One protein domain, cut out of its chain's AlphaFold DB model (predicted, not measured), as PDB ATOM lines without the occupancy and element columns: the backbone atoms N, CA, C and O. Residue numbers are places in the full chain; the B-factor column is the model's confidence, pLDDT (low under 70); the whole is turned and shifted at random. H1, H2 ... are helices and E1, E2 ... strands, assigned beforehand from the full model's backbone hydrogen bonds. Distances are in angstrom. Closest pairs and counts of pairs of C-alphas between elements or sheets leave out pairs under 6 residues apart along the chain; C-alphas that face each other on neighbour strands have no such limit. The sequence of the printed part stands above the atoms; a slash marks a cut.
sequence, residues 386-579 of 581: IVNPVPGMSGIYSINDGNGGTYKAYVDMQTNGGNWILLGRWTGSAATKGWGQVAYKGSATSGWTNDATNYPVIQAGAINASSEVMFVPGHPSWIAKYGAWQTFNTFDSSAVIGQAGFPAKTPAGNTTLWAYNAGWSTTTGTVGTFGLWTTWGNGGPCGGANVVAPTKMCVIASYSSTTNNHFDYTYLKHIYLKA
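Overview. This is residues 386 to 579 of the 581 residues of an uncharacterized protein of Pseudomonas amygdali pv. lachrymans (UniProt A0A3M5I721). There is little regular structure: one strongly twisted antiparallel sheet, curled like part of a barrel, with long loops tied to it and three short helices grazing it. Its order is E1 E2 E3 E9 E4 E5 E6 E7 E8. Of 194 printed residues, 67 are in named elements, mixed in class; the whole is compact, radius of gyration of the C-alphas 15.7 A, spans 45 by 35 by 34 A.

Along the chain. Find C-alpha 395 at (-18.795, -7.049, 31.217), where E1, residues 395 to 400, begins. Then come E2, 406 to 412, E3, 420 to 426, H1, 436 to 439, E4, 468 to 473, H2, 476 to 482, E5, 486 to 489, E6, 502 to 506, E7, 509 to 515, 19.6 A long, H3, 516 to 520, E8, 531 to 533, and E9, 573 to 578, ending at (-23.745, -20.721, 34.203).

Arrangement. Look at inner strand E9: N 423 of E3 and O 575 are within hydrogen-bond range, 2.8 A, as are N 576 and O 470 of E4, 2.8 A. H1, H2 and H3 only graze the sheet. Every O i to N i+4 pair is within range in H2; H3 has 0 of 1, but 2 of 2 O i to N i+3; H1 is too short. E3, H1 and E4 make a split strand-helix-strand unit, strands running the same way with E9 between, its crossover right-handed. E1 E2 E3 and E5 E6 E7 are meanders, each strand the antiparallel neighbour of the one before.

Size, cuts and confidence. The printed part has no cut. Links H1 to E4, E5 to E6 and E8 to E9 are long. Confidence is under 70 at residues 402 to 404, 429, 539 to 552 and 554 to 567.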
ATOM      1  N   ILE A 386     -24.167 -14.003  40.228       90.38
ATOM      2  CA  ILE A 386     -23.757 -12.679  39.754       90.38
ATOM      3  C   ILE A 386     -24.400 -11.628  40.660       90.38
ATOM      4  O   ILE A 386     -25.616 -11.608  40.828       90.38
ATOM      5  N   VAL A 387     -23.605 -10.734  41.234       89.69
ATOM      6  CA  VAL A 387     -24.104  -9.623  42.049       89.69
ATOM      7  C   VAL A 387     -24.571  -8.504  41.118       89.69
ATOM      8  O   VAL A 387     -23.770  -7.971  40.351       89.69
ATOM      9  N   ASN A 388     -25.854  -8.138  41.211       88.50
ATOM     10  CA  ASN A 388     -26.511  -7.096  40.405       88.50
ATOM     11  C   ASN A 388     -26.333  -7.288  38.878       88.50
ATOM     12  O   ASN A 388     -25.753  -6.421  38.218       88.50
ATOM     13  N   PRO A 389     -26.789  -8.419  38.300       89.94
ATOM     14  CA  PRO A 389     -26.665  -8.672  36.867       89.94
ATOM     15  C   PRO A 389     -27.495  -7.665  36.066       89.94
ATOM     16  O   PRO A 389     -28.626  -7.355  36.441       89.94
ATOM     17  N   VAL A 390     -26.966  -7.197  34.931       90.12
ATOM     18  CA  VAL A 390     -27.735  -6.372  33.993       90.12
ATOM     19  C   VAL A 390     -27.983  -7.157  32.701       90.12
ATOM     20  O   VAL A 390     -27.025  -7.458  31.979       90.12
ATOM     21  N   PRO A 391     -29.244  -7.529  32.395       88.31
ATOM     22  CA  PRO A 391     -29.572  -8.337  31.222       88.31
ATOM     23  C   PRO A 391     -29.017  -7.753  29.916       88.31
ATOM     24  O   PRO A 391     -29.126  -6.555  29.666       88.31
ATOM     25  N   GLY A 392     -28.416  -8.602  29.079       90.00
ATOM     26  CA  GLY A 392     -27.886  -8.217  27.767       90.00
ATOM     27  C   GLY A 392     -26.577  -7.412  27.775       90.00
ATOM     28  O   GLY A 392     -26.037  -7.157  26.698       90.00
ATOM     29  N   MET A 393     -26.030  -7.035  28.937       94.69
ATOM     30  CA  MET A 393     -24.772  -6.281  29.032       94.69
ATOM     31  C   MET A 393     -23.609  -7.146  29.516       94.69
ATOM     32  O   MET A 393     -23.428  -7.357  30.716       94.69
ATOM     33  N   SER A 394     -22.795  -7.640  28.583       96.69
ATOM     34  CA  SER A 394     -21.572  -8.378  28.918       96.69
ATOM     35  C   SER A 394     -20.507  -7.440  29.499       96.69
ATOM     36  O   SER A 394     -20.353  -6.307  29.043       96.69
ATOM     37  N   GLY A 395     -19.759  -7.894  30.506       96.12
ATOM     38  CA  GLY A 395     -18.795  -7.049  31.217       96.12
ATOM     39  C   GLY A 395     -18.224  -7.700  32.474       96.12
ATOM     40  O   GLY A 395     -18.406  -8.893  32.696       96.12
ATOM     41  N   ILE A 396     -17.520  -6.928  33.305       96.88
ATOM     42  CA  ILE A 396     -16.923  -7.420  34.557       96.88
ATOM     43  C   ILE A 396     -17.908  -7.216  35.713       96.88
ATOM     44  O   ILE A 396     -18.215  -6.082  36.079       96.88
ATOM     45  N   TYR A 397     -18.341  -8.312  36.334       95.12
ATOM     46  CA  TYR A 397     -19.264  -8.304  37.471       95.12
ATOM     47  C   TYR A 397     -18.582  -8.783  38.753       95.12
ATOM     48  O   TYR A 397     -17.548  -9.452  38.717       95.12
ATOM     49  N   SER A 398     -19.168  -8.435  39.902       92.69
ATOM     50  CA  SER A 398     -18.873  -9.125  41.164       92.69
ATOM     51  C   SER A 398     -19.628 -10.450  41.201       92.69
ATOM     52  O   SER A 398     -20.819 -10.484  40.907       92.69
ATOM     53  N   ILE A 399     -18.952 -11.522  41.588       90.75
ATOM     54  CA  ILE A 399     -19.502 -12.868  41.724       90.75
ATOM     55  C   ILE A 399     -19.423 -13.268  43.193       90.75
ATOM     56  O   ILE A 399     -18.365 -13.121  43.801       90.75
ATOM     57  N   ASN A 400     -20.525 -13.761  43.757       85.94
ATOM     58  CA  ASN A 400     -20.541 -14.366  45.086       85.94
ATOM     59  C   ASN A 400     -19.882 -15.748  45.015       85.94
ATOM     60  O   ASN A 400     -20.268 -16.582  44.190       85.94
ATOM     61  N   ASP A 401     -18.886 -15.983  45.867       72.69
ATOM     62  CA  ASP A 401     -18.131 -17.238  45.900       72.69
ATOM     63  C   ASP A 401     -18.841 -18.381  46.646       72.69
ATOM     64  O   ASP A 401     -18.323 -19.498  46.707       72.69
ATOM     65  N   GLY A 402     -20.027 -18.121  47.203       65.31
ATOM     66  CA  GLY A 402     -20.812 -19.083  47.972       65.31
ATOM     67  C   GLY A 402     -20.307 -19.310  49.404       65.31
ATOM     68  O   GLY A 402     -20.882 -20.141  50.104       65.31
ATOM     69  N   ASN A 403     -19.271 -18.581  49.841       64.12
ATOM     70  CA  ASN A 403     -18.656 -18.635  51.174       64.12
ATOM     71  C   ASN A 403     -18.699 -17.274  51.902       64.12
ATOM     72  O   ASN A 403     -17.996 -17.079  52.892       64.12
ATOM     73  N   GLY A 404     -19.516 -16.331  51.419       64.06
ATOM     74  CA  GLY A 404     -19.644 -14.984  51.985       64.06
ATOM     75  C   GLY A 404     -18.644 -13.961  51.430       64.06
ATOM     76  O   GLY A 404     -18.655 -12.815  51.877       64.06
ATOM     77  N   GLY A 405     -17.811 -14.342  50.456       75.56
ATOM     78  CA  GLY A 405     -16.893 -13.461  49.738       75.56
ATOM     79  C   GLY A 405     -17.388 -13.091  48.335       75.56
ATOM     80  O   GLY A 405     -18.347 -13.659  47.804       75.56
ATOM     81  N   THR A 406     -16.725 -12.114  47.705       85.44
ATOM     82  CA  THR A 406     -16.959 -11.779  46.290       85.44
ATOM     83  C   THR A 406     -15.651 -11.614  45.521       85.44
ATOM     84  O   THR A 406     -14.662 -11.137  46.072       85.44
ATOM     85  N   TYR A 407     -15.650 -11.977  44.237       89.06
ATOM     86  CA  TYR A 407     -14.531 -11.746  43.313       89.06
ATOM     87  C   TYR A 407     -15.020 -11.166  41.980       89.06
ATOM     88  O   TYR A 407     -16.214 -11.186  41.688       89.06
ATOM     89  N   LYS A 408     -14.115 -10.619  41.161       93.25
ATOM     90  CA  LYS A 408     -14.454 -10.072  39.837       93.25
ATOM     91  C   LYS A 408     -14.233 -11.108  38.740       93.25
ATOM     92  O   LYS A 408     -13.162 -11.702  38.680       93.25
ATOM     93  N   ALA A 409     -15.210 -11.280  37.855       94.81
ATOM     94  CA  ALA A 409     -15.067 -12.080  36.641       94.81
ATOM     95  C   ALA A 409     -15.848 -11.455  35.481       94.81
ATOM     96  O   ALA A 409     -16.827 -10.734  35.688       94.81
ATOM     97  N   TYR A 410     -15.401 -11.726  34.260       97.50
ATOM     98  CA  TYR A 410     -16.126 -11.374  33.054       97.50
ATOM     99  C   TYR A 410     -17.357 -12.263  32.931       97.50
ATOM    100  O   TYR A 410     -17.281 -13.474  33.140       97.50
ATOM    101  N   VAL A 411     -18.482 -11.665  32.571       96.81
ATOM    102  CA  VAL A 411     -19.747 -12.354  32.357       96.81
ATOM    103  C   VAL A 411     -20.243 -12.032  30.958       96.81
ATOM    104  O   VAL A 411     -20.354 -10.864  30.582       96.81
ATOM    105  N   ASP A 412     -20.554 -13.076  30.199       96.44
ATOM    106  CA  ASP A 412     -21.311 -12.968  28.960       96.44
ATOM    107  C   ASP A 412     -22.812 -13.006  29.283       96.44
ATOM    108  O   ASP A 412     -23.345 -13.997  29.792       96.44
ATOM    109  N   MET A 413     -23.482 -11.886  29.013       95.50
ATOM    110  CA  MET A 413     -24.908 -11.676  29.264       95.50
ATOM    111  C   MET A 413     -25.757 -11.755  27.988       95.50
ATOM    112  O   MET A 413     -26.962 -11.517  28.050       95.50
ATOM    113  N   GLN A 414     -25.153 -12.069  26.840       94.81
ATOM    114  CA  GLN A 414     -25.806 -12.033  25.528       94.81
ATOM    115  C   GLN A 414     -25.942 -13.429  24.923       94.81
ATOM    116  O   GLN A 414     -27.015 -13.804  24.446       94.81
ATOM    117  N   THR A 415     -24.873 -14.220  24.953       94.31
ATOM    118  CA  THR A 415     -24.856 -15.524  24.289       94.31
ATOM    119  C   THR A 415     -25.761 -16.513  25.018       94.31
ATOM    120  O   THR A 415     -25.697 -16.643  26.238       94.31
ATOM    121  N   ASN A 416     -26.621 -17.217  24.274       92.44
ATOM    122  CA  ASN A 416     -27.502 -18.277  24.782       92.44
ATOM    123  C   ASN A 416     -28.210 -17.927  26.114       92.44
ATOM    124  O   ASN A 416     -28.117 -18.657  27.104       92.44
ATOM    125  N   GLY A 417     -28.861 -16.760  26.163       89.12
ATOM    126  CA  GLY A 417     -29.613 -16.299  27.337       89.12
ATOM    127  C   GLY A 417     -28.771 -15.698  28.472       89.12
ATOM    128  O   GLY A 417     -29.324 -15.427  29.534       89.12
ATOM    129  N   GLY A 418     -27.466 -15.486  28.274       91.88
ATOM    130  CA  GLY A 418     -26.604 -14.752  29.207       91.88
ATOM    131  C   GLY A 418     -26.289 -15.484  30.515       91.88
ATOM    132  O   GLY A 418     -26.466 -16.696  30.619       91.88
ATOM    133  N   ASN A 419     -25.825 -14.755  31.533       93.31
ATOM    134  CA  ASN A 419     -25.420 -15.276  32.850       93.31
ATOM    135  C   ASN A 419     -24.263 -16.291  32.803       93.31
ATOM    136  O   ASN A 419     -24.195 -17.215  33.617       93.31
ATOM    137  N   TRP A 420     -23.353 -16.134  31.847       95.75
ATOM    138  CA  TRP A 420     -22.210 -17.019  31.657       95.75
ATOM    139  C   TRP A 420     -20.957 -16.397  32.260       95.75
ATOM    140  O   TRP A 420     -20.392 -15.458  31.708       95.75
ATOM    141  N   ILE A 421     -20.504 -16.914  33.398       95.19
ATOM    142  CA  ILE A 421     -19.312 -16.438  34.099       95.19
ATOM    143  C   ILE A 421     -18.078 -17.084  33.468       95.19
ATOM    144  O   ILE A 421     -17.998 -18.307  33.342       95.19
ATOM    145  N   LEU A 422     -17.106 -16.275  33.063       95.50
ATOM    146  CA  LEU A 422     -15.930 -16.737  32.337       95.50
ATOM    147  C   LEU A 422     -15.034 -17.608  33.222       95.50
ATOM    148  O   LEU A 422     -14.495 -17.161  34.232       95.50
ATOM    149  N   LEU A 423     -14.817 -18.848  32.796       93.00
ATOM    150  CA  LEU A 423     -13.859 -19.767  33.403       93.00
ATOM    151  C   LEU A 423     -12.522 -19.743  32.655       93.00
ATOM    152  O   LEU A 423     -11.458 -19.769  33.268       93.00
ATOM    153  N   GLY A 424     -12.556 -19.711  31.325       90.62
ATOM    154  CA  GLY A 424     -11.363 -19.836  30.495       90.62
ATOM    155  C   GLY A 424     -11.399 -18.916  29.288       90.62
ATOM    156  O   GLY A 424     -12.413 -18.885  28.605       90.62
ATOM    157  N   ARG A 425     -10.297 -18.227  28.982       91.12
ATOM    158  CA  ARG A 425     -10.096 -17.496  27.718       91.12
ATOM    159  C   ARG A 425      -8.673 -17.682  27.211       91.12
ATOM    160  O   ARG A 425      -7.733 -17.383  27.940       91.12
ATOM    161  N   TRP A 426      -8.488 -18.156  25.982       85.94
ATOM    162  CA  TRP A 426      -7.135 -18.385  25.470       85.94
ATOM    163  C   TRP A 426      -6.994 -18.318  23.948       85.94
ATOM    164  O   TRP A 426      -7.863 -18.754  23.200       85.94
ATOM    165  N   THR A 427      -5.844 -17.802  23.514       82.06
ATOM    166  CA  THR A 427      -5.199 -18.005  22.204       82.06
ATOM    167  C   THR A 427      -3.771 -18.458  22.499       82.06
ATOM    168  O   THR A 427      -3.161 -17.918  23.423       82.06
ATOM    169  N   GLY A 428      -3.197 -19.386  21.739       71.81
ATOM    170  CA  GLY A 428      -1.866 -19.915  22.045       71.81
ATOM    171  C   GLY A 428      -1.874 -20.924  23.201       71.81
ATOM    172  O   GLY A 428      -2.775 -21.759  23.296       71.81
ATOM    173  N   SER A 429      -0.858 -20.866  24.070       67.00
ATOM    174  CA  SER A 429      -0.703 -21.759  25.226       67.00
ATOM    175  C   SER A 429      -1.671 -21.413  26.367       67.00
ATOM    176  O   SER A 429      -1.894 -20.246  26.673       67.00
ATOM    177  N   ALA A 430      -2.229 -22.436  27.024       71.75
ATOM    178  CA  ALA A 430      -3.067 -22.316  28.220       71.75
ATOM    179  C   ALA A 430      -2.696 -23.399  29.247       71.75
ATOM    180  O   ALA A 430      -2.173 -24.453  28.881       71.75
ATOM    181  N   ALA A 431      -2.972 -23.151  30.531       71.38
ATOM    182  CA  ALA A 431      -2.726 -24.124  31.596       71.38
ATOM    183  C   ALA A 431      -3.610 -25.373  31.436       71.38
ATOM    184  O   ALA A 431      -4.816 -25.230  31.219       71.38
ATOM    185  N   THR A 432      -3.023 -26.568  31.601       76.12
ATOM    186  CA  THR A 432      -3.735 -27.857  31.556       76.12
ATOM    187  C   THR A 432      -4.885 -27.891  32.559       76.12
ATOM    188  O   THR A 432      -4.650 -27.752  33.758       76.12
ATOM    189  N   LYS A 433      -6.123 -28.075  32.080       80.06
ATOM    190  CA  LYS A 433      -7.312 -28.212  32.941       80.06
ATOM    191  C   LYS A 433      -7.848 -29.631  32.926       80.06
ATOM    192  O   LYS A 433      -7.906 -30.257  31.871       80.06
ATOM    193  N   GLY A 434      -8.278 -30.113  34.086       85.69
ATOM    194  CA  GLY A 434      -9.045 -31.347  34.210       85.69
ATOM    195  C   GLY A 434     -10.542 -31.114  34.007       85.69
ATOM    196  O   GLY A 434     -11.046 -30.012  34.221       85.69
ATOM    197  N   TRP A 435     -11.281 -32.165  33.659       87.19
ATOM    198  CA  TRP A 435     -12.743 -32.133  33.579       87.19
ATOM    199  C   TRP A 435     -13.395 -31.712  34.897       87.19
ATOM    200  O   TRP A 435     -14.353 -30.944  34.883       87.19
ATOM    201  N   GLY A 436     -12.844 -32.134  36.036       86.12
ATOM    202  CA  GLY A 436     -13.306 -31.737  37.365       86.12
ATOM    203  C   GLY A 436     -13.281 -30.221  37.570       86.12
ATOM    204  O   GLY A 436     -14.191 -29.655  38.158       86.12
ATOM    205  N   GLN A 437     -12.291 -29.541  36.991       88.44
ATOM    206  CA  GLN A 437     -12.126 -28.092  37.126       88.44
ATOM    207  C   GLN A 437     -13.051 -27.284  36.205       88.44
ATOM    208  O   GLN A 437     -13.104 -26.062  36.333       88.44
ATOM    209  N   VAL A 438     -13.734 -27.948  35.265       88.12
ATOM    210  CA  VAL A 438     -14.522 -27.299  34.209       88.12
ATOM    211  C   VAL A 438     -15.989 -27.702  34.230       88.12
ATOM    212  O   VAL A 438     -16.846 -26.862  34.014       88.12
ATOM    213  N   ALA A 439     -16.306 -28.970  34.465       90.56
ATOM    214  CA  ALA A 439     -17.620 -29.508  34.135       90.56
ATOM    215  C   ALA A 439     -18.267 -30.341  35.243       90.56
ATOM    216  O   ALA A 439     -19.400 -30.764  35.057       90.56
ATOM    217  N   TYR A 440     -17.607 -30.580  36.380       91.06
ATOM    218  CA  TYR A 440     -18.202 -31.352  37.476       91.06
ATOM    219  C   TYR A 440     -18.714 -30.446  38.590       91.06
ATOM    220  O   TYR A 440     -17.976 -29.603  39.103       91.06
ATOM    221  N   LYS A 441     -19.969 -30.649  38.987       88.00
ATOM    222  CA  LYS A 441     -20.599 -29.937  40.093       88.00
ATOM    223  C   LYS A 441     -19.930 -30.318  41.415       88.00
ATOM    224  O   LYS A 441     -19.529 -31.462  41.623       88.00
ATOM    225  N   GLY A 442     -19.760 -29.341  42.299       83.56
ATOM    226  CA  GLY A 442     -19.093 -29.509  43.591       83.56
ATOM    227  C   GLY A 442     -17.565 -29.605  43.521       83.56
ATOM    228  O   GLY A 442     -16.916 -29.618  44.564       83.56
ATOM    229  N   SER A 443     -16.968 -29.634  42.326       86.62
ATOM    230  CA  SER A 443     -15.512 -29.666  42.163       86.62
ATOM    231  C   SER A 443     -14.910 -28.261  42.173       86.62
ATOM    232  O   SER A 443     -15.525 -27.300  41.709       86.62
ATOM    233  N   ALA A 444     -13.687 -28.138  42.691       87.75
ATOM    234  CA  ALA A 444     -12.945 -26.884  42.663       87.75
ATOM    235  C   ALA A 444     -12.563 -26.514  41.221       87.75
ATOM    236  O   ALA A 444     -11.904 -27.279  40.514       87.75
ATOM    237  N   THR A 445     -12.966 -25.323  40.796       87.62
ATOM    238  CA  THR A 445     -12.632 -24.758  39.491       87.62
ATOM    239  C   THR A 445     -11.227 -24.169  39.488       87.62
ATOM    240  O   THR A 445     -10.641 -23.840  40.523       87.62
ATOM    241  N   SER A 446     -10.670 -24.028  38.293       87.00
ATOM    242  CA  SER A 446      -9.426 -23.301  38.072       87.00
ATOM    243  C   SER A 446      -9.606 -22.460  36.823       87.00
ATOM    244  O   SER A 446      -9.623 -23.007  35.719       87.00
ATOM    245  N   GLY A 447      -9.795 -21.149  36.977       87.19
ATOM    246  CA  GLY A 447      -9.914 -20.242  35.842       87.19
ATOM    247  C   GLY A 447      -8.564 -19.902  35.214       87.19
ATOM    248  O   GLY A 447      -7.525 -19.988  35.863       87.19
ATOM    249  N   TRP A 448      -8.540 -19.562  33.924       87.62
ATOM    250  CA  TRP A 448      -7.339 -19.001  33.286       87.62
ATOM    251  C   TRP A 448      -7.684 -18.103  32.098       87.62
ATOM    252  O   TRP A 448      -8.547 -18.442  31.294       87.62
ATOM    253  N   THR A 449      -6.979 -16.985  31.956       89.94
ATOM    254  CA  THR A 449      -7.157 -16.032  30.856       89.94
ATOM    255  C   THR A 449      -5.809 -15.490  30.400       89.94
ATOM    256  O   THR A 449      -4.942 -15.217  31.229       89.94
ATOM    257  N   ASN A 450      -5.635 -15.301  29.094       87.75
ATOM    258  CA  ASN A 450      -4.492 -14.579  28.526       87.75
ATOM    259  C   ASN A 450      -4.673 -13.046  28.521       87.75
ATOM    260  O   ASN A 450      -3.806 -12.337  28.022       87.75
ATOM    261  N   ASP A 451      -5.792 -12.537  29.045       91.44
ATOM    262  CA  ASP A 451      -6.096 -11.109  29.196       91.44
ATOM    263  C   ASP A 451      -6.940 -10.900  30.464       91.44
ATOM    264  O   ASP A 451      -8.166 -10.801  30.418       91.44
ATOM    265  N   ALA A 452      -6.288 -10.910  31.628       90.19
ATOM    266  CA  ALA A 452      -6.976 -10.790  32.915       90.19
ATOM    267  C   ALA A 452      -7.566  -9.396  33.166       90.19
ATOM    268  O   ALA A 452      -8.498  -9.271  33.957       90.19
ATOM    269  N   THR A 453      -7.046  -8.365  32.493       93.31
ATOM    270  CA  THR A 453      -7.511  -6.983  32.646       93.31
ATOM    271  C   THR A 453      -8.910  -6.807  32.068       93.31
ATOM    272  O   THR A 453      -9.775  -6.254  32.740       93.31
ATOM    273  N   ASN A 454      -9.153  -7.303  30.851       94.75
ATOM    274  CA  ASN A 454     -10.458  -7.160  30.200       94.75
ATOM    275  C   ASN A 454     -11.370  -8.372  30.429       94.75
ATOM    276  O   ASN A 454     -12.593  -8.249  30.379       94.75
ATOM    277  N   TYR A 455     -10.781  -9.541  30.688       95.00
ATOM    278  CA  TYR A 455     -11.493 -10.809  30.817       95.00
ATOM    279  C   TYR A 455     -11.058 -11.576  32.072       95.00
ATOM    280  O   TYR A 455     -10.501 -12.671  31.946       95.00
ATOM    281  N   PRO A 456     -11.287 -11.036  33.287       95.81
ATOM    282  CA  PRO A 456     -11.028 -11.771  34.517       95.81
ATOM    283  C   PRO A 456     -11.887 -13.038  34.576       95.81
ATOM    284  O   PRO A 456     -12.996 -13.090  34.047       95.81
ATOM    285  N   VAL A 457     -11.366 -14.073  35.221       93.44
ATOM    286  CA  VAL A 457     -11.969 -15.411  35.259       93.44
ATOM    287  C   VAL A 457     -12.353 -15.798  36.675       93.44
ATOM    288  O   VAL A 457     -11.924 -15.178  37.645       93.44
ATOM    289  N   ILE A 458     -13.137 -16.864  36.793       91.12
ATOM    290  CA  ILE A 458     -13.427 -17.518  38.068       91.12
ATOM    291  C   ILE A 458     -12.125 -17.838  38.815       91.12
ATOM    292  O   ILE A 458     -11.207 -18.447  38.259       91.12
ATOM    293  N   GLN A 459     -12.053 -17.414  40.080       86.94
ATOM    294  CA  GLN A 459     -10.880 -17.631  40.923       86.94
ATOM    295  C   GLN A 459     -10.606 -19.126  41.134       86.94
ATOM    296  O   GLN A 459     -11.528 -19.936  41.256       86.94
ATOM    297  N   ALA A 460      -9.328 -19.500  41.201       84.25
ATOM    298  CA  ALA A 460      -8.949 -20.871  41.514       84.25
ATOM    299  C   ALA A 460      -9.476 -21.278  42.900       84.25
ATOM    300  O   ALA A 460      -9.390 -20.508  43.854       84.25
ATOM    301  N   GLY A 461     -10.027 -22.488  43.006       81.25
ATOM    302  CA  GLY A 461     -10.617 -23.001  44.244       81.25
ATOM    303  C   GLY A 461     -12.103 -22.679  44.427       81.25
ATOM    304  O   GLY A 461     -12.730 -23.280  45.298       81.25
ATOM    305  N   ALA A 462     -12.702 -21.808  43.601       84.88
ATOM    306  CA  ALA A 462     -14.149 -21.601  43.625       84.88
ATOM    307  C   ALA A 462     -14.879 -22.906  43.275       84.88
ATOM    308  O   ALA A 462     -14.511 -23.589  42.317       84.88
ATOM    309  N   ILE A 463     -15.906 -23.266  44.041       85.94
ATOM    310  CA  ILE A 463     -16.631 -24.526  43.854       85.94
ATOM    311  C   ILE A 463     -17.626 -24.381  42.709       85.94
ATOM    312  O   ILE A 463     -18.497 -23.521  42.766       85.94
ATOM    313  N   ASN A 464     -17.532 -25.251  41.700       86.69
ATOM    314  CA  ASN A 464     -18.460 -25.269  40.576       86.69
ATOM    315  C   ASN A 464     -19.882 -25.611  41.052       86.69
ATOM    316  O   ASN A 464     -20.208 -26.777  41.271       86.69
ATOM    317  N   ALA A 465     -20.731 -24.600  41.212       84.56
ATOM    318  CA  ALA A 465     -22.152 -24.773  41.522       84.56
ATOM    319  C   ALA A 465     -23.049 -24.712  40.273       84.56
ATOM    320  O   ALA A 465     -24.266 -24.853  40.392       84.56
ATOM    321  N   SER A 466     -22.454 -24.496  39.094       88.00
ATOM    322  CA  SER A 466     -23.173 -24.339  37.830       88.00
ATOM    323  C   SER A 466     -23.951 -25.599  37.459       88.00
ATOM    324  O   SER A 466     -23.556 -26.706  37.817       88.00
ATOM    325  N   SER A 467     -25.044 -25.421  36.719       89.38
ATOM    326  CA  SER A 467     -25.777 -26.499  36.048       89.38
ATOM    327  C   SER A 467     -25.303 -26.746  34.615       89.38
ATOM    328  O   SER A 467     -25.545 -27.821  34.074       89.38
ATOM    329  N   GLU A 468     -24.652 -25.765  33.985       93.31
ATOM    330  CA  GLU A 468     -24.259 -25.817  32.574       93.31
ATOM    331  C   GLU A 468     -22.868 -25.217  32.326       93.31
ATOM    332  O   GLU A 468     -22.390 -24.322  33.030       93.31
ATOM    333  N   VAL A 469     -22.225 -25.698  31.271       94.62
ATOM    334  CA  VAL A 469     -20.976 -25.178  30.722       94.62
ATOM    335  C   VAL A 469     -21.255 -24.682  29.312       94.62
ATOM    336  O   VAL A 469     -21.948 -25.357  28.551       94.62
ATOM    337  N   MET A 470     -20.689 -23.535  28.944       95.38
ATOM    338  CA  MET A 470     -20.693 -23.043  27.567       95.38
ATOM    339  C   MET A 470     -19.271 -22.964  27.032       95.38
ATOM    340  O   MET A 470     -18.385 -22.403  27.671       95.38
ATOM    341  N   PHE A 471     -19.066 -23.493  25.833       93.44
ATOM    342  CA  PHE A 471     -17.848 -23.338  25.057       93.44
ATOM    343  C   PHE A 471     -18.119 -22.452  23.836       93.44
ATOM    344  O   PHE A 471     -19.123 -22.630  23.147       93.44
ATOM    345  N   VAL A 472     -17.219 -21.504  23.566       93.19
ATOM    346  CA  VAL A 472     -17.289 -20.590  22.418       93.19
ATOM    347  C   VAL A 472     -16.029 -20.778  21.559       93.19
ATOM    348  O   VAL A 472     -14.925 -20.449  22.016       93.19
ATOM    349  N   PRO A 473     -16.149 -21.328  20.334       88.00
ATOM    350  CA  PRO A 473     -15.032 -21.472  19.409       88.00
ATOM    351  C   PRO A 473     -14.732 -20.160  18.676       88.00
ATOM    352  O   PRO A 473     -15.646 -19.484  18.220       88.00
ATOM    353  N   GLY A 474     -13.455 -19.847  18.453       84.62
ATOM    354  CA  GLY A 474     -13.048 -18.746  17.564       84.62
ATOM    355  C   GLY A 474     -12.603 -19.184  16.171       84.62
ATOM    356  O   GLY A 474     -12.337 -18.330  15.331       84.62
ATOM    357  N   HIS A 475     -12.491 -20.490  15.905       84.19
ATOM    358  CA  HIS A 475     -12.080 -20.988  14.593       84.19
ATOM    359  C   HIS A 475     -13.245 -20.875  13.585       84.19
ATOM    360  O   HIS A 475     -14.263 -21.546  13.785       84.19
ATOM    361  N   PRO A 476     -13.112 -20.152  12.450       83.81
ATOM    362  CA  PRO A 476     -14.210 -19.931  11.499       83.81
ATOM    363  C   PRO A 476     -14.872 -21.218  10.990       83.81
ATOM    364  O   PRO A 476     -16.094 -21.332  10.995       83.81
ATOM    365  N   SER A 477     -14.082 -22.237  10.635       80.12
ATOM    366  CA  SER A 477     -14.613 -23.540  10.200       80.12
ATOM    367  C   SER A 477     -15.384 -24.300  11.287       80.12
ATOM    368  O   SER A 477     -16.314 -25.034  10.963       80.12
ATOM    369  N   TRP A 478     -15.031 -24.145  12.570       83.81
ATOM    370  CA  TRP A 478     -15.801 -24.749  13.664       83.81
ATOM    371  C   TRP A 478     -17.105 -23.998  13.885       83.81
ATOM    372  O   TRP A 478     -18.134 -24.637  14.053       83.81
ATOM    373  N   ILE A 479     -17.071 -22.667  13.810       87.38
ATOM    374  CA  ILE A 479     -18.271 -21.832  13.902       87.38
ATOM    375  C   ILE A 479     -19.248 -22.192  12.778       87.38
ATOM    376  O   ILE A 479     -20.420 -22.447  13.041       87.38
ATOM    377  N   ALA A 480     -18.761 -22.283  11.537       84.88
ATOM    378  CA  ALA A 480     -19.586 -22.621  10.380       84.88
ATOM    379  C   ALA A 480     -20.203 -24.027  10.473       84.88
ATOM    380  O   ALA A 480     -21.329 -24.228  10.030       84.88
ATOM    381  N   LYS A 481     -19.480 -25.003  11.042       81.88
ATOM    382  CA  LYS A 481     -19.917 -26.408  11.085       81.88
ATOM    383  C   LYS A 481     -20.683 -26.799  12.354       81.88
ATOM    384  O   LYS A 481     -21.598 -27.610  12.279       81.88
ATOM    385  N   TYR A 482     -20.290 -26.270  13.508       82.94
ATOM    386  CA  TYR A 482     -20.785 -26.672  14.832       82.94
ATOM    387  C   TYR A 482     -21.472 -25.526  15.589       82.94
ATOM    388  O   TYR A 482     -21.972 -25.732  16.694       82.94
ATOM    389  N   GLY A 483     -21.523 -24.332  14.999       89.12
ATOM    390  CA  GLY A 483     -22.173 -23.155  15.561       89.12
ATOM    391  C   GLY A 483     -21.245 -22.272  16.397       89.12
ATOM    392  O   GLY A 483     -20.153 -22.664  16.810       89.12
ATOM    393  N   ALA A 484     -21.718 -21.052  16.656       91.62
ATOM    394  CA  ALA A 484     -20.985 -20.022  17.395       91.62
ATOM    395  C   ALA A 484     -20.792 -20.328  18.894       91.62
ATOM    396  O   ALA A 484     -20.004 -19.651  19.543       91.62
ATOM    397  N   TRP A 485     -21.487 -21.327  19.445       94.62
ATOM    398  CA  TRP A 485     -21.315 -21.811  20.818       94.62
ATOM    399  C   TRP A 485     -21.843 -23.241  20.970       94.62
ATOM    400  O   TRP A 485     -22.667 -23.700  20.174       94.62
ATOM    401  N   GLN A 486     -21.379 -23.935  22.010       94.06
ATOM    402  CA  GLN A 486     -21.868 -25.243  22.438       94.06
ATOM    403  C   GLN A 486     -22.135 -25.223  23.950       94.06
ATOM    404  O   GLN A 486     -21.235 -24.859  24.706       94.06
ATOM    405  N   THR A 487     -23.320 -25.632  24.411       95.19
ATOM    406  CA  THR A 487     -23.597 -25.805  25.852       95.19
ATOM    407  C   THR A 487     -23.899 -27.242  26.226       95.19
ATOM    408  O   THR A 487     -24.463 -27.983  25.428       95.19
ATOM    409  N   PHE A 488     -23.529 -27.643  27.439       95.00
ATOM    410  CA  PHE A 488     -23.829 -28.959  27.998       95.00
ATOM    411  C   PHE A 488     -23.979 -28.874  29.517       95.00
ATOM    412  O   PHE A 488     -23.443 -27.965  30.153       95.00
ATOM    413  N   ASN A 489     -24.702 -29.826  30.103       95.12
ATOM    414  CA  ASN A 489     -24.898 -29.869  31.548       95.12
ATOM    415  C   ASN A 489     -23.595 -30.223  32.265       95.12
ATOM    416  O   ASN A 489     -22.805 -31.037  31.785       95.12
ATOM    417  N   THR A 490     -23.397 -29.657  33.450       92.69
ATOM    418  CA  THR A 490     -22.378 -30.154  34.377       92.69
ATOM    419  C   THR A 490     -22.724 -31.562  34.858       92.69
ATOM    420  O   THR A 490     -23.896 -31.927  34.948       92.69
ATOM    421  N   PHE A 491     -21.707 -32.324  35.238       92.81
ATOM    422  CA  PHE A 491     -21.822 -33.699  35.706       92.81
ATOM    423  C   PHE A 491     -21.704 -33.783  37.230       92.81
ATOM    424  O   PHE A 491     -20.994 -32.987  37.846       92.81
ATOM    425  N   ASP A 492     -22.345 -34.770  37.850       87.62
ATOM    426  CA  ASP A 492     -22.105 -35.085  39.262       87.62
ATOM    427  C   ASP A 492     -20.696 -35.655  39.461       87.62
ATOM    428  O   ASP A 492     -20.165 -36.312  38.568       87.62
ATOM    429  N   SER A 493     -20.088 -35.451  40.635       80.56
ATOM    430  CA  SER A 493     -18.696 -35.841  40.950       80.56
ATOM    431  C   SER A 493     -18.347 -37.317  40.692       80.56
ATOM    432  O   SER A 493     -17.170 -37.644  40.558       80.56
ATOM    433  N   SER A 494     -19.344 -38.203  40.627       82.81
ATOM    434  CA  SER A 494     -19.203 -39.641  40.355       82.81
ATOM    435  C   SER A 494     -19.455 -40.041  38.896       82.81
ATOM    436  O   SER A 494     -19.287 -41.212  38.555       82.81
ATOM    437  N   ALA A 495     -19.874 -39.113  38.034       87.38
ATOM    438  CA  ALA A 495     -20.185 -39.417  36.646       87.38
ATOM    439  C   ALA A 495     -18.935 -39.870  35.874       87.38
ATOM    440  O   ALA A 495     -17.821 -39.402  36.108       87.38
ATOM    441  N   VAL A 496     -19.139 -40.774  34.916       89.06
ATOM    442  CA  VAL A 496     -18.102 -41.245  33.996       89.06
ATOM    443  C   VAL A 496     -18.613 -41.066  32.572       89.06
ATOM    444  O   VAL A 496     -19.613 -41.662  32.179       89.06
ATOM    445  N   ILE A 497     -17.921 -40.240  31.788       89.38
ATOM    446  CA  ILE A 497     -18.262 -39.963  30.389       89.38
ATOM    447  C   ILE A 497     -17.655 -41.064  29.520       89.38
ATOM    448  O   ILE A 497     -16.435 -41.232  29.495       89.38
ATOM    449  N   GLY A 498     -18.494 -41.819  28.812       86.44
ATOM    450  CA  GLY A 498     -18.076 -42.956  27.989       86.44
ATOM    451  C   GLY A 498     -18.493 -42.856  26.523       86.44
ATOM    452  O   GLY A 498     -18.668 -41.762  25.986       86.44
ATOM    453  N   GLN A 499     -18.664 -44.019  25.880       86.75
ATOM    454  CA  GLN A 499     -18.898 -44.143  24.434       86.75
ATOM    455  C   GLN A 499     -20.102 -43.356  23.912       86.75
ATOM    456  O   GLN A 499     -20.062 -42.837  22.798       86.75
ATOM    457  N   ALA A 500     -21.154 -43.229  24.718       88.62
ATOM    458  CA  ALA A 500     -22.368 -42.513  24.340       88.62
ATOM    459  C   ALA A 500     -22.171 -40.991  24.184       88.62
ATOM    460  O   ALA A 500     -23.012 -40.331  23.579       88.62
ATOM    461  N   GLY A 501     -21.068 -40.434  24.699       88.75
ATOM    462  CA  GLY A 501     -20.872 -38.989  24.772       88.75
ATOM    463  C   GLY A 501     -21.830 -38.339  25.765       88.75
ATOM    464  O   GLY A 501     -22.347 -38.994  26.671       88.75
ATOM    465  N   PHE A 502     -22.047 -37.041  25.612       93.12
ATOM    466  CA  PHE A 502     -23.009 -36.275  26.391       93.12
ATOM    467  C   PHE A 502     -23.779 -35.303  25.491       93.12
ATOM    468  O   PHE A 502     -23.237 -34.807  24.494       93.12
ATOM    469  N   PRO A 503     -25.053 -35.035  25.822       94.88
ATOM    470  CA  PRO A 503     -25.882 -34.128  25.048       94.88
ATOM    471  C   PRO A 503     -25.341 -32.701  25.138       94.88
ATOM    472  O   PRO A 503     -24.984 -32.221  26.217       94.88
ATOM    473  N   ALA A 504     -25.329 -32.016  24.000       93.31
ATOM    474  CA  ALA A 504     -24.967 -30.615  23.899       93.31
ATOM    475  C   ALA A 504     -25.951 -29.851  23.001       93.31
ATOM    476  O   ALA A 504     -26.655 -30.431  22.175       93.31
ATOM    477  N   LYS A 505     -26.003 -28.530  23.151       94.38
ATOM    478  CA  LYS A 505     -26.826 -27.625  22.339       94.38
ATOM    479  C   LYS A 505     -25.946 -26.657  21.573       94.38
ATOM    480  O   LYS A 505     -24.913 -26.237  22.080       94.38
ATOM    481  N   THR A 506     -26.385 -26.283  20.379       92.62
ATOM    482  CA  THR A 506     -25.742 -25.292  19.506       92.62
ATOM    483  C   THR A 506     -26.805 -24.333  18.955       92.62
ATOM    484  O   THR A 506     -27.993 -24.668  19.010       92.62
ATOM    485  N   PRO A 507     -26.427 -23.197  18.333       92.25
ATOM    486  CA  PRO A 507     -27.369 -22.363  17.584       92.25
ATOM    487  C   PRO A 507     -28.162 -23.112  16.503       92.25
ATOM    488  O   PRO A 507     -29.267 -22.704  16.167       92.25
ATOM    489  N   ALA A 508     -27.598 -24.192  15.951       87.50
ATOM    490  CA  ALA A 508     -28.215 -24.995  14.897       87.50
ATOM    491  C   ALA A 508     -29.085 -26.150  15.438       87.50
ATOM    492  O   ALA A 508     -29.702 -26.865  14.652       87.50
ATOM    493  N   GLY A 509     -29.141 -26.344  16.761       89.00
ATOM    494  CA  GLY A 509     -29.906 -27.408  17.415       89.00
ATOM    495  C   GLY A 509     -29.063 -28.323  18.306       89.00
ATOM    496  O   GLY A 509     -27.906 -28.031  18.629       89.00
ATOM    497  N   ASN A 510     -29.675 -29.429  18.734       92.19
ATOM    498  CA  ASN A 510     -29.047 -30.426  19.604       92.19
ATOM    499  C   ASN A 510     -27.940 -31.191  18.867       92.19
ATOM    500  O   ASN A 510     -28.063 -31.512  17.688       92.19
ATOM    501  N   THR A 511     -26.878 -31.523  19.591       90.06
ATOM    502  CA  THR A 511     -25.750 -32.321  19.113       90.06
ATOM    503  C   THR A 511     -25.229 -33.219  20.237       90.06
ATOM    504  O   THR A 511     -25.678 -33.130  21.382       90.06
ATOM    505  N   THR A 512     -24.259 -34.069  19.924       90.81
ATOM    506  CA  THR A 512     -23.540 -34.877  20.909       90.81
ATOM    507  C   THR A 512     -22.074 -34.485  20.893       90.81
ATOM    508  O   THR A 512     -21.464 -34.352  19.830       90.81
ATOM    509  N   LEU A 513     -21.509 -34.305  22.083       89.56
ATOM    510  CA  LEU A 513     -20.083 -34.102  22.275       89.56
ATOM    511  C   LEU A 513     -19.499 -35.258  23.085       89.56
ATOM    512  O   LEU A 513     -20.195 -35.967  23.806       89.56
ATOM    513  N   TRP A 514     -18.196 -35.438  22.968       88.19
ATOM    514  CA  TRP A 514     -17.440 -36.438  23.703       88.19
ATOM    515  C   TRP A 514     -16.272 -35.789  24.435       88.19
ATOM    516  O   TRP A 514     -15.745 -34.760  24.008       88.19
ATOM    517  N   ALA A 515     -15.876 -36.395  25.553       86.94
ATOM    518  CA  ALA A 515     -14.713 -35.957  26.310       86.94
ATOM    519  C   ALA A 515     -13.407 -36.353  25.615       86.94
ATOM    520  O   ALA A 515     -13.381 -37.292  24.829       86.94
ATOM    521  N   TYR A 516     -12.308 -35.673  25.943       78.75
ATOM    522  CA  TYR A 516     -10.990 -35.875  25.339       78.75
ATOM    523  C   TYR A 516     -10.588 -37.348  25.142       78.75
ATOM    524  O   TYR A 516     -10.227 -37.749  24.036       78.75
ATOM    525  N   ASN A 517     -10.706 -38.170  26.189       79.81
ATOM    526  CA  ASN A 517     -10.270 -39.571  26.166       79.81
ATOM    527  C   ASN A 517     -11.054 -40.447  25.166       79.81
ATOM    528  O   ASN A 517     -10.561 -41.503  24.751       79.81
ATOM    529  N   ALA A 518     -12.230 -39.995  24.715       78.50
ATOM    530  CA  ALA A 518     -13.019 -40.647  23.674       78.50
ATOM    531  C   ALA A 518     -12.252 -40.825  22.361       78.50
ATOM    532  O   ALA A 518     -12.533 -41.757  21.608       78.50
ATOM    533  N   GLY A 519     -11.266 -39.964  22.089       73.31
ATOM    534  CA  GLY A 519     -10.392 -40.105  20.929       73.31
ATOM    535  C   GLY A 519      -9.625 -41.422  20.892       73.31
ATOM    536  O   GLY A 519      -9.386 -41.963  19.818       73.31
ATOM    537  N   TRP A 520      -9.313 -41.974  22.063       80.88
ATOM    538  CA  TRP A 520      -8.648 -43.266  22.237       80.88
ATOM    539  C   TRP A 520      -9.625 -44.359  22.671       80.88
ATOM    540  O   TRP A 520      -9.208 -45.392  23.180       80.88
ATOM    541  N   SER A 521     -10.929 -44.135  22.480       81.44
ATOM    542  CA  SER A 521     -11.998 -45.050  22.894       81.44
ATOM    543  C   SER A 521     -11.987 -45.375  24.397       81.44
ATOM    544  O   SER A 521     -12.287 -46.499  24.792       81.44
ATOM    545  N   THR A 522     -11.647 -44.397  25.245       81.69
ATOM    546  CA  THR A 522     -11.600 -44.556  26.711       81.69
ATOM    547  C   THR A 522     -12.520 -43.564  27.424       81.69
ATOM    548  O   THR A 522     -12.944 -42.558  26.854       81.69
ATOM    549  N   THR A 523     -12.874 -43.866  28.674       86.31
ATOM    550  CA  THR A 523     -13.796 -43.056  29.481       86.31
ATOM    551  C   THR A 523     -13.093 -41.882  30.175       86.31
ATOM    552  O   THR A 523     -11.874 -41.882  30.375       86.31
ATOM    553  N   THR A 524     -13.858 -40.876  30.598       86.12
ATOM    554  CA  THR A 524     -13.357 -39.710  31.340       86.12
ATOM    555  C   THR A 524     -14.140 -39.486  32.629       86.12
ATOM    556  O   THR A 524     -15.354 -39.305  32.593       86.12
ATOM    557  N   GLY A 525     -13.429 -39.459  33.758       85.38
ATOM    558  CA  GLY A 525     -13.924 -38.952  35.043       85.38
ATOM    559  C   GLY A 525     -13.369 -37.557  35.357       85.38
ATOM    560  O   GLY A 525     -12.846 -36.866  34.481       85.38
ATOM    561  N   THR A 526     -13.404 -37.161  36.627       80.50
ATOM    562  CA  THR A 526     -12.985 -35.829  37.108       80.50
ATOM    563  C   THR A 526     -11.520 -35.467  36.816       80.50
ATOM    564  O   THR A 526     -11.214 -34.302  36.571       80.50
ATOM    565  N   VAL A 527     -10.602 -36.436  36.804       80.00
ATOM    566  CA  VAL A 527      -9.149 -36.195  36.649       80.00
ATOM    567  C   VAL A 527      -8.651 -36.155  35.198       80.00
ATOM    568  O   VAL A 527      -7.494 -35.817  34.964       80.00
ATOM    569  N   GLY A 528      -9.484 -36.496  34.209       79.31
ATOM    570  CA  GLY A 528      -9.062 -36.494  32.803       79.31
ATOM    571  C   GLY A 528      -8.866 -35.080  32.248       79.31
ATOM    572  O   GLY A 528      -9.548 -34.153  32.680       79.31
ATOM    573  N   THR A 529      -7.977 -34.910  31.266       80.81
ATOM    574  CA  THR A 529      -7.754 -33.618  30.590       80.81
ATOM    575  C   THR A 529      -9.036 -33.118  29.929       80.81
ATOM    576  O   THR A 529      -9.711 -33.862  29.214       80.81
ATOM    577  N   PHE A 530      -9.377 -31.851  30.156       84.69
ATOM    578  CA  PHE A 530     -10.530 -31.223  29.536       84.69
ATOM    579  C   PHE A 530     -10.317 -31.087  28.033       84.69
ATOM    580  O   PHE A 530      -9.353 -30.464  27.584       84.69
ATOM    581  N   GLY A 531     -11.270 -31.614  27.272       81.31
ATOM    582  CA  GLY A 531     -11.360 -31.343  25.853       81.31
ATOM    583  C   GLY A 531     -12.591 -31.934  25.198       81.31
ATOM    584  O   GLY A 531     -13.119 -32.936  25.671       81.31
ATOM    585  N   LEU A 532     -13.052 -31.291  24.129       83.75
ATOM    586  CA  LEU A 532     -14.321 -31.595  23.465       83.75
ATOM    587  C   LEU A 532     -14.080 -32.206  22.092       83.75
ATOM    588  O   LEU A 532     -13.245 -31.694  21.354       83.75
ATOM    589  N   TRP A 533     -14.831 -33.260  21.780       80.31
ATOM    590  CA  TRP A 533     -14.803 -34.033  20.540       80.31
ATOM    591  C   TRP A 533     -16.211 -34.138  19.952       80.31
ATOM    592  O   TRP A 533     -17.190 -34.140  20.688       80.31
ATOM    593  N   THR A 534     -16.323 -34.282  18.633       78.94
ATOM    594  CA  THR A 534     -17.616 -34.420  17.925       78.94
ATOM    595  C   THR A 534     -17.834 -35.822  17.351       78.94
ATOM    596  O   THR A 534     -18.790 -36.049  16.614       78.94
ATOM    597  N   THR A 535     -16.932 -36.772  17.619       76.06
ATOM    598  CA  THR A 535     -17.045 -38.172  17.171       76.06
ATOM    599  C   THR A 535     -16.246 -39.091  18.099       76.06
ATOM    600  O   THR A 535     -15.094 -38.784  18.414       76.06
ATOM    601  N   TRP A 536     -16.824 -40.224  18.509       79.00
ATOM    602  CA  TRP A 536     -16.136 -41.264  19.288       79.00
ATOM    603  C   TRP A 536     -15.062 -41.990  18.466       79.00
ATOM    604  O   TRP A 536     -15.258 -42.234  17.278       79.00
ATOM    605  N   GLY A 537     -13.940 -42.363  19.091       71.00
ATOM    606  CA  GLY A 537     -12.906 -43.196  18.465       71.00
ATOM    607  C   GLY A 537     -12.151 -42.532  17.305       71.00
ATOM    608  O   GLY A 537     -11.419 -43.206  16.588       71.00
ATOM    609  N   ASN A 538     -12.298 -41.217  17.105       70.62
ATOM    610  CA  ASN A 538     -11.693 -40.477  15.990       70.62
ATOM    611  C   ASN A 538     -10.222 -40.055  16.258       70.62
ATOM    612  O   ASN A 538      -9.823 -38.901  16.029       70.62
ATOM    613  N   GLY A 539      -9.441 -40.958  16.862       62.34
ATOM    614  CA  GLY A 539      -8.060 -40.727  17.292       62.34
ATOM    615  C   GLY A 539      -7.154 -40.271  16.142       62.34
ATOM    616  O   GLY A 539      -7.251 -40.776  15.031       62.34
ATOM    617  N   GLY A 540      -6.292 -39.274  16.376       59.91
ATOM    618  CA  GLY A 540      -5.351 -38.741  15.371       59.91
ATOM    619  C   GLY A 540      -5.082 -37.235  15.529       59.91
ATOM    620  O   GLY A 540      -5.807 -36.579  16.287       59.91
ATOM    621  N   PRO A 541      -4.070 -36.665  14.842       58.50
ATOM    622  CA  PRO A 541      -3.788 -35.229  14.876       58.50
ATOM    623  C   PRO A 541      -5.030 -34.454  14.435       58.50
ATOM    624  O   PRO A 541      -5.618 -34.733  13.392       58.50
ATOM    625  N   CYS A 542      -5.479 -33.516  15.262       57.78
ATOM    626  CA  CYS A 542      -6.546 -32.590  14.889       57.78
ATOM    627  C   CYS A 542      -6.035 -31.369  14.130       57.78
ATOM    628  O   CYS A 542      -6.832 -30.487  13.822       57.78
ATOM    629  N   GLY A 543      -4.736 -31.377  13.821       53.75
ATOM    630  CA  GLY A 543      -4.035 -30.322  13.129       53.75
ATOM    631  C   GLY A 543      -3.367 -29.368  14.110       53.75
ATOM    632  O   GLY A 543      -3.994 -28.881  15.046       53.75
ATOM    633  N   GLY A 544      -2.070 -29.133  13.897       56.66
ATOM    634  CA  GLY A 544      -1.381 -27.972  14.461       56.66
ATOM    635  C   GLY A 544      -1.904 -26.672  13.835       56.66
ATOM    636  O   GLY A 544      -2.953 -26.677  13.186       56.66
ATOM    637  N   ALA A 545      -1.182 -25.557  14.003       52.50
ATOM    638  CA  ALA A 545      -1.604 -24.246  13.490       52.50
ATOM    639  C   ALA A 545      -2.215 -24.330  12.082       52.50
ATOM    640  O   ALA A 545      -1.559 -24.766  11.137       52.50
ATOM    641  N   ASN A 546      -3.455 -23.855  11.951       53.41
ATOM    642  CA  ASN A 546      -4.180 -23.707  10.683       53.41
ATOM    643  C   ASN A 546      -4.546 -25.007   9.942       53.41
ATOM    644  O   ASN A 546      -4.996 -24.935   8.799       53.41
ATOM    645  N   VAL A 547      -4.414 -26.182  10.562       56.88
ATOM    646  CA  VAL A 547      -4.872 -27.446   9.970       56.88
ATOM    647  C   VAL A 547      -6.187 -27.845  10.635       56.88
ATOM    648  O   VAL A 547      -6.228 -28.163  11.815       56.88
ATOM    649  N   VAL A 548      -7.288 -27.823   9.886       54.69
ATOM    650  CA  VAL A 548      -8.593 -28.280  10.385       54.69
ATOM    651  C   VAL A 548      -8.786 -29.730   9.979       54.69
ATOM    652  O   VAL A 548      -8.898 -30.021   8.791       54.69
ATOM    653  N   ALA A 549      -8.917 -30.640  10.944       57.91
ATOM    654  CA  ALA A 549      -9.575 -31.910  10.664       57.91
ATOM    655  C   ALA A 549     -11.078 -31.623  10.441       57.91
ATOM    656  O   ALA A 549     -11.754 -31.196  11.382       57.91
ATOM    657  N   PRO A 550     -11.645 -31.839   9.236       55.59
ATOM    658  CA  PRO A 550     -13.010 -31.414   8.909       55.59
ATOM    659  C   PRO A 550     -14.084 -32.094   9.768       55.59
ATOM    660  O   PRO A 550     -15.242 -31.695   9.725       55.59
ATOM    661  N   THR A 551     -13.736 -33.110  10.554       56.06
ATOM    662  CA  THR A 551     -14.661 -33.972  11.300       56.06
ATOM    663  C   THR A 551     -14.561 -33.849  12.822       56.06
ATOM    664  O   THR A 551     -15.248 -34.603  13.504       56.06
ATOM    665  N   LYS A 552     -13.713 -32.964  13.380       64.38
ATOM    666  CA  LYS A 552     -13.572 -32.841  14.844       64.38
ATOM    667  C   LYS A 552     -13.255 -31.439  15.360       64.38
ATOM    668  O   LYS A 552     -12.426 -30.733  14.795       64.38
ATOM    669  N   MET A 553     -13.917 -31.062  16.456       70.56
ATOM    670  CA  MET A 553     -13.445 -30.013  17.364       70.56
ATOM    671  C   MET A 553     -12.380 -30.632  18.268       70.56
ATOM    672  O   MET A 553     -12.574 -31.754  18.724       70.56
ATOM    673  N   CYS A 554     -11.266 -29.939  18.498       67.69
ATOM    674  CA  CYS A 554     -10.220 -30.397  19.414       67.69
ATOM    675  C   CYS A 554      -9.816 -29.241  20.313       67.69
ATOM    676  O   CYS A 554      -8.834 -28.532  20.095       67.69
ATOM    677  N   VAL A 555     -10.672 -29.019  21.300       69.75
ATOM    678  CA  VAL A 555     -10.497 -27.999  22.323       69.75
ATOM    679  C   VAL A 555      -9.656 -28.618  23.420       69.75
ATOM    680  O   VAL A 555     -10.123 -29.569  24.028       69.75
ATOM    681  N   ILE A 556      -8.462 -28.102  23.698       65.38
ATOM    682  CA  ILE A 556      -7.769 -28.363  24.963       65.38
ATOM    683  C   ILE A 556      -7.173 -27.058  25.469       65.38
ATOM    684  O   ILE A 556      -6.608 -26.274  24.708       65.38
ATOM    685  N   ALA A 557      -7.290 -26.839  26.774       59.91
ATOM    686  CA  ALA A 557      -6.476 -25.866  27.481       59.91
ATOM    687  C   ALA A 557      -5.236 -26.611  27.988       59.91
ATOM    688  O   ALA A 557      -5.348 -27.220  29.035       59.91
ATOM    689  N   SER A 558      -4.140 -26.705  27.219       61.97
ATOM    690  CA  SER A 558      -2.862 -27.358  27.595       61.97
ATOM    691  C   SER A 558      -1.760 -26.971  26.603       61.97
ATOM    692  O   SER A 558      -2.027 -26.886  25.407       61.97
ATOM    693  N   TYR A 559      -0.520 -26.809  27.076       55.94
ATOM    694  CA  TYR A 559       0.680 -26.720  26.237       55.94
ATOM    695  C   TYR A 559       1.716 -27.740  26.724       55.94
ATOM    696  O   TYR A 559       2.482 -27.465  27.647       55.94
ATOM    697  N   SER A 560       1.734 -28.936  26.129       58.16
ATOM    698  CA  SER A 560       2.871 -29.858  26.240       58.16
ATOM    699  C   SER A 560       3.413 -30.141  24.841       58.16
ATOM    700  O   SER A 560       2.650 -30.294  23.890       58.16
ATOM    701  N   SER A 561       4.733 -30.255  24.695       52.66
ATOM    702  CA  SER A 561       5.374 -30.549  23.401       52.66
ATOM    703  C   SER A 561       4.858 -31.838  22.738       52.66
ATOM    704  O   SER A 561       4.917 -31.965  21.520       52.66
ATOM    705  N   THR A 562       4.288 -32.761  23.519       56.47
ATOM    706  CA  THR A 562       3.655 -34.010  23.063       56.47
ATOM    707  C   THR A 562       2.213 -33.852  22.561       56.47
ATOM    708  O   THR A 562       1.710 -34.745  21.885       56.47
ATOM    709  N   THR A 563       1.536 -32.738  22.860       58.38
ATOM    710  CA  THR A 563       0.114 -32.499  22.543       58.38
ATOM    711  C   THR A 563      -0.112 -31.486  21.411       58.38
ATOM    712  O   THR A 563      -1.201 -31.434  20.845       58.38
ATOM    713  N   ASN A 564       0.924 -30.751  20.995       56.22
ATOM    714  CA  ASN A 564       0.850 -29.652  20.017       56.22
ATOM    715  C   ASN A 564       0.328 -30.030  18.612       56.22
ATOM    716  O   ASN A 564      -0.117 -29.156  17.873       56.22
ATOM    717  N   ASN A 565       0.329 -31.316  18.243       58.59
ATOM    718  CA  ASN A 565      -0.182 -31.793  16.946       58.59
ATOM    719  C   ASN A 565      -1.702 -32.058  16.945       58.59
ATOM    720  O   ASN A 565      -2.273 -32.436  15.917       58.59
ATOM    721  N   HIS A 566      -2.358 -31.910  18.100       60.16
ATOM    722  CA  HIS A 566      -3.738 -32.337  18.313       60.16
ATOM    723  C   HIS A 566      -4.719 -31.200  18.640       60.16
ATOM    724  O   HIS A 566      -5.899 -31.502  18.782       60.16
ATOM    725  N   PHE A 567      -4.304 -29.927  18.725       68.62
ATOM    726  CA  PHE A 567      -5.188 -28.818  19.131       68.62
ATOM    727  C   PHE A 567      -4.945 -27.543  18.330       68.62
ATOM    728  O   PHE A 567      -3.808 -27.210  18.001       68.62
ATOM    729  N   ASP A 568      -6.018 -26.782  18.104       70.56
ATOM    730  CA  ASP A 568      -5.914 -25.438  17.546       70.56
ATOM    731  C   ASP A 568      -5.429 -24.463  18.629       70.56
ATOM    732  O   ASP A 568      -6.073 -24.297  19.669       70.56
ATOM    733  N   TYR A 569      -4.334 -23.761  18.361       72.88
ATOM    734  CA  TYR A 569      -3.795 -22.686  19.198       72.88
ATOM    735  C   TYR A 569      -3.819 -21.319  18.498       72.88
ATOM    736  O   TYR A 569      -3.408 -20.328  19.095       72.88
ATOM    737  N   THR A 570      -4.340 -21.230  17.270       75.00
ATOM    738  CA  THR A 570      -4.346 -19.989  16.483       75.00
ATOM    739  C   THR A 570      -5.513 -19.076  16.860       75.00
ATOM    740  O   THR A 570      -5.332 -17.871  17.008       75.00
ATOM    741  N   TYR A 571      -6.711 -19.634  17.039       83.69
ATOM    742  CA  TYR A 571      -7.919 -18.834  17.268       83.69
ATOM    743  C   TYR A 571      -8.260 -18.671  18.752       83.69
ATOM    744  O   TYR A 571      -7.809 -19.449  19.592       83.69
ATOM    745  N   LEU A 572      -9.051 -17.653  19.094       88.25
ATOM    746  CA  LEU A 572      -9.497 -17.401  20.468       88.25
ATOM    747  C   LEU A 572     -10.550 -18.429  20.888       88.25
ATOM    748  O   LEU A 572     -11.385 -18.819  20.082       88.25
ATOM    749  N   LYS A 573     -10.510 -18.892  22.134       88.88
ATOM    750  CA  LYS A 573     -11.524 -19.776  22.714       88.88
ATOM    751  C   LYS A 573     -11.963 -19.257  24.065       88.88
ATOM    752  O   LYS A 573     -11.139 -18.712  24.805       88.88
ATOM    753  N   HIS A 574     -13.216 -19.539  24.413       92.19
ATOM    754  CA  HIS A 574     -13.735 -19.279  25.748       92.19
ATOM    755  C   HIS A 574     -14.497 -20.472  26.321       92.19
ATOM    756  O   HIS A 574     -15.137 -21.231  25.594       92.19
ATOM    757  N   ILE A 575     -14.436 -20.612  27.644       93.12
ATOM    758  CA  ILE A 575     -15.264 -21.521  28.438       93.12
ATOM    759  C   ILE A 575     -15.924 -20.710  29.546       93.12
ATOM    760  O   ILE A 575     -15.255 -19.929  30.226       93.12
ATOM    761  N   TYR A 576     -17.209 -20.951  29.770       95.12
ATOM    762  CA  TYR A 576     -18.011 -20.295  30.790       95.12
ATOM    763  C   TYR A 576     -18.781 -21.300  31.642       95.12
ATOM    764  O   TYR A 576     -19.117 -22.391  31.179       95.12
ATOM    765  N   LEU A 577     -19.112 -20.886  32.862       94.38
ATOM    766  CA  LEU A 577     -20.034 -21.563  33.769       94.38
ATOM    767  C   LEU A 577     -21.301 -20.728  33.942       94.38
ATOM    768  O   LEU A 577     -21.225 -19.509  34.087       94.38
ATOM    769  N   LYS A 578     -22.464 -21.376  33.937       93.38
ATOM    770  CA  LYS A 578     -23.745 -20.721  34.203       93.38
ATOM    771  C   LYS A 578     -23.830 -20.271  35.665       93.38
ATOM    772  O   LYS A 578     -23.544 -21.039  36.585       93.38
ATOM    773  N   ALA A 579     -24.228 -19.021  35.889       89.50
ATOM    774  CA  ALA A 579     -24.562 -18.548  37.227       89.50
ATOM    775  C   ALA A 579     -25.815 -19.261  37.767       89.50
ATOM    776  O   ALA A 579     -26.678 -19.689  37.003       89.50
TER     777      ALA A 579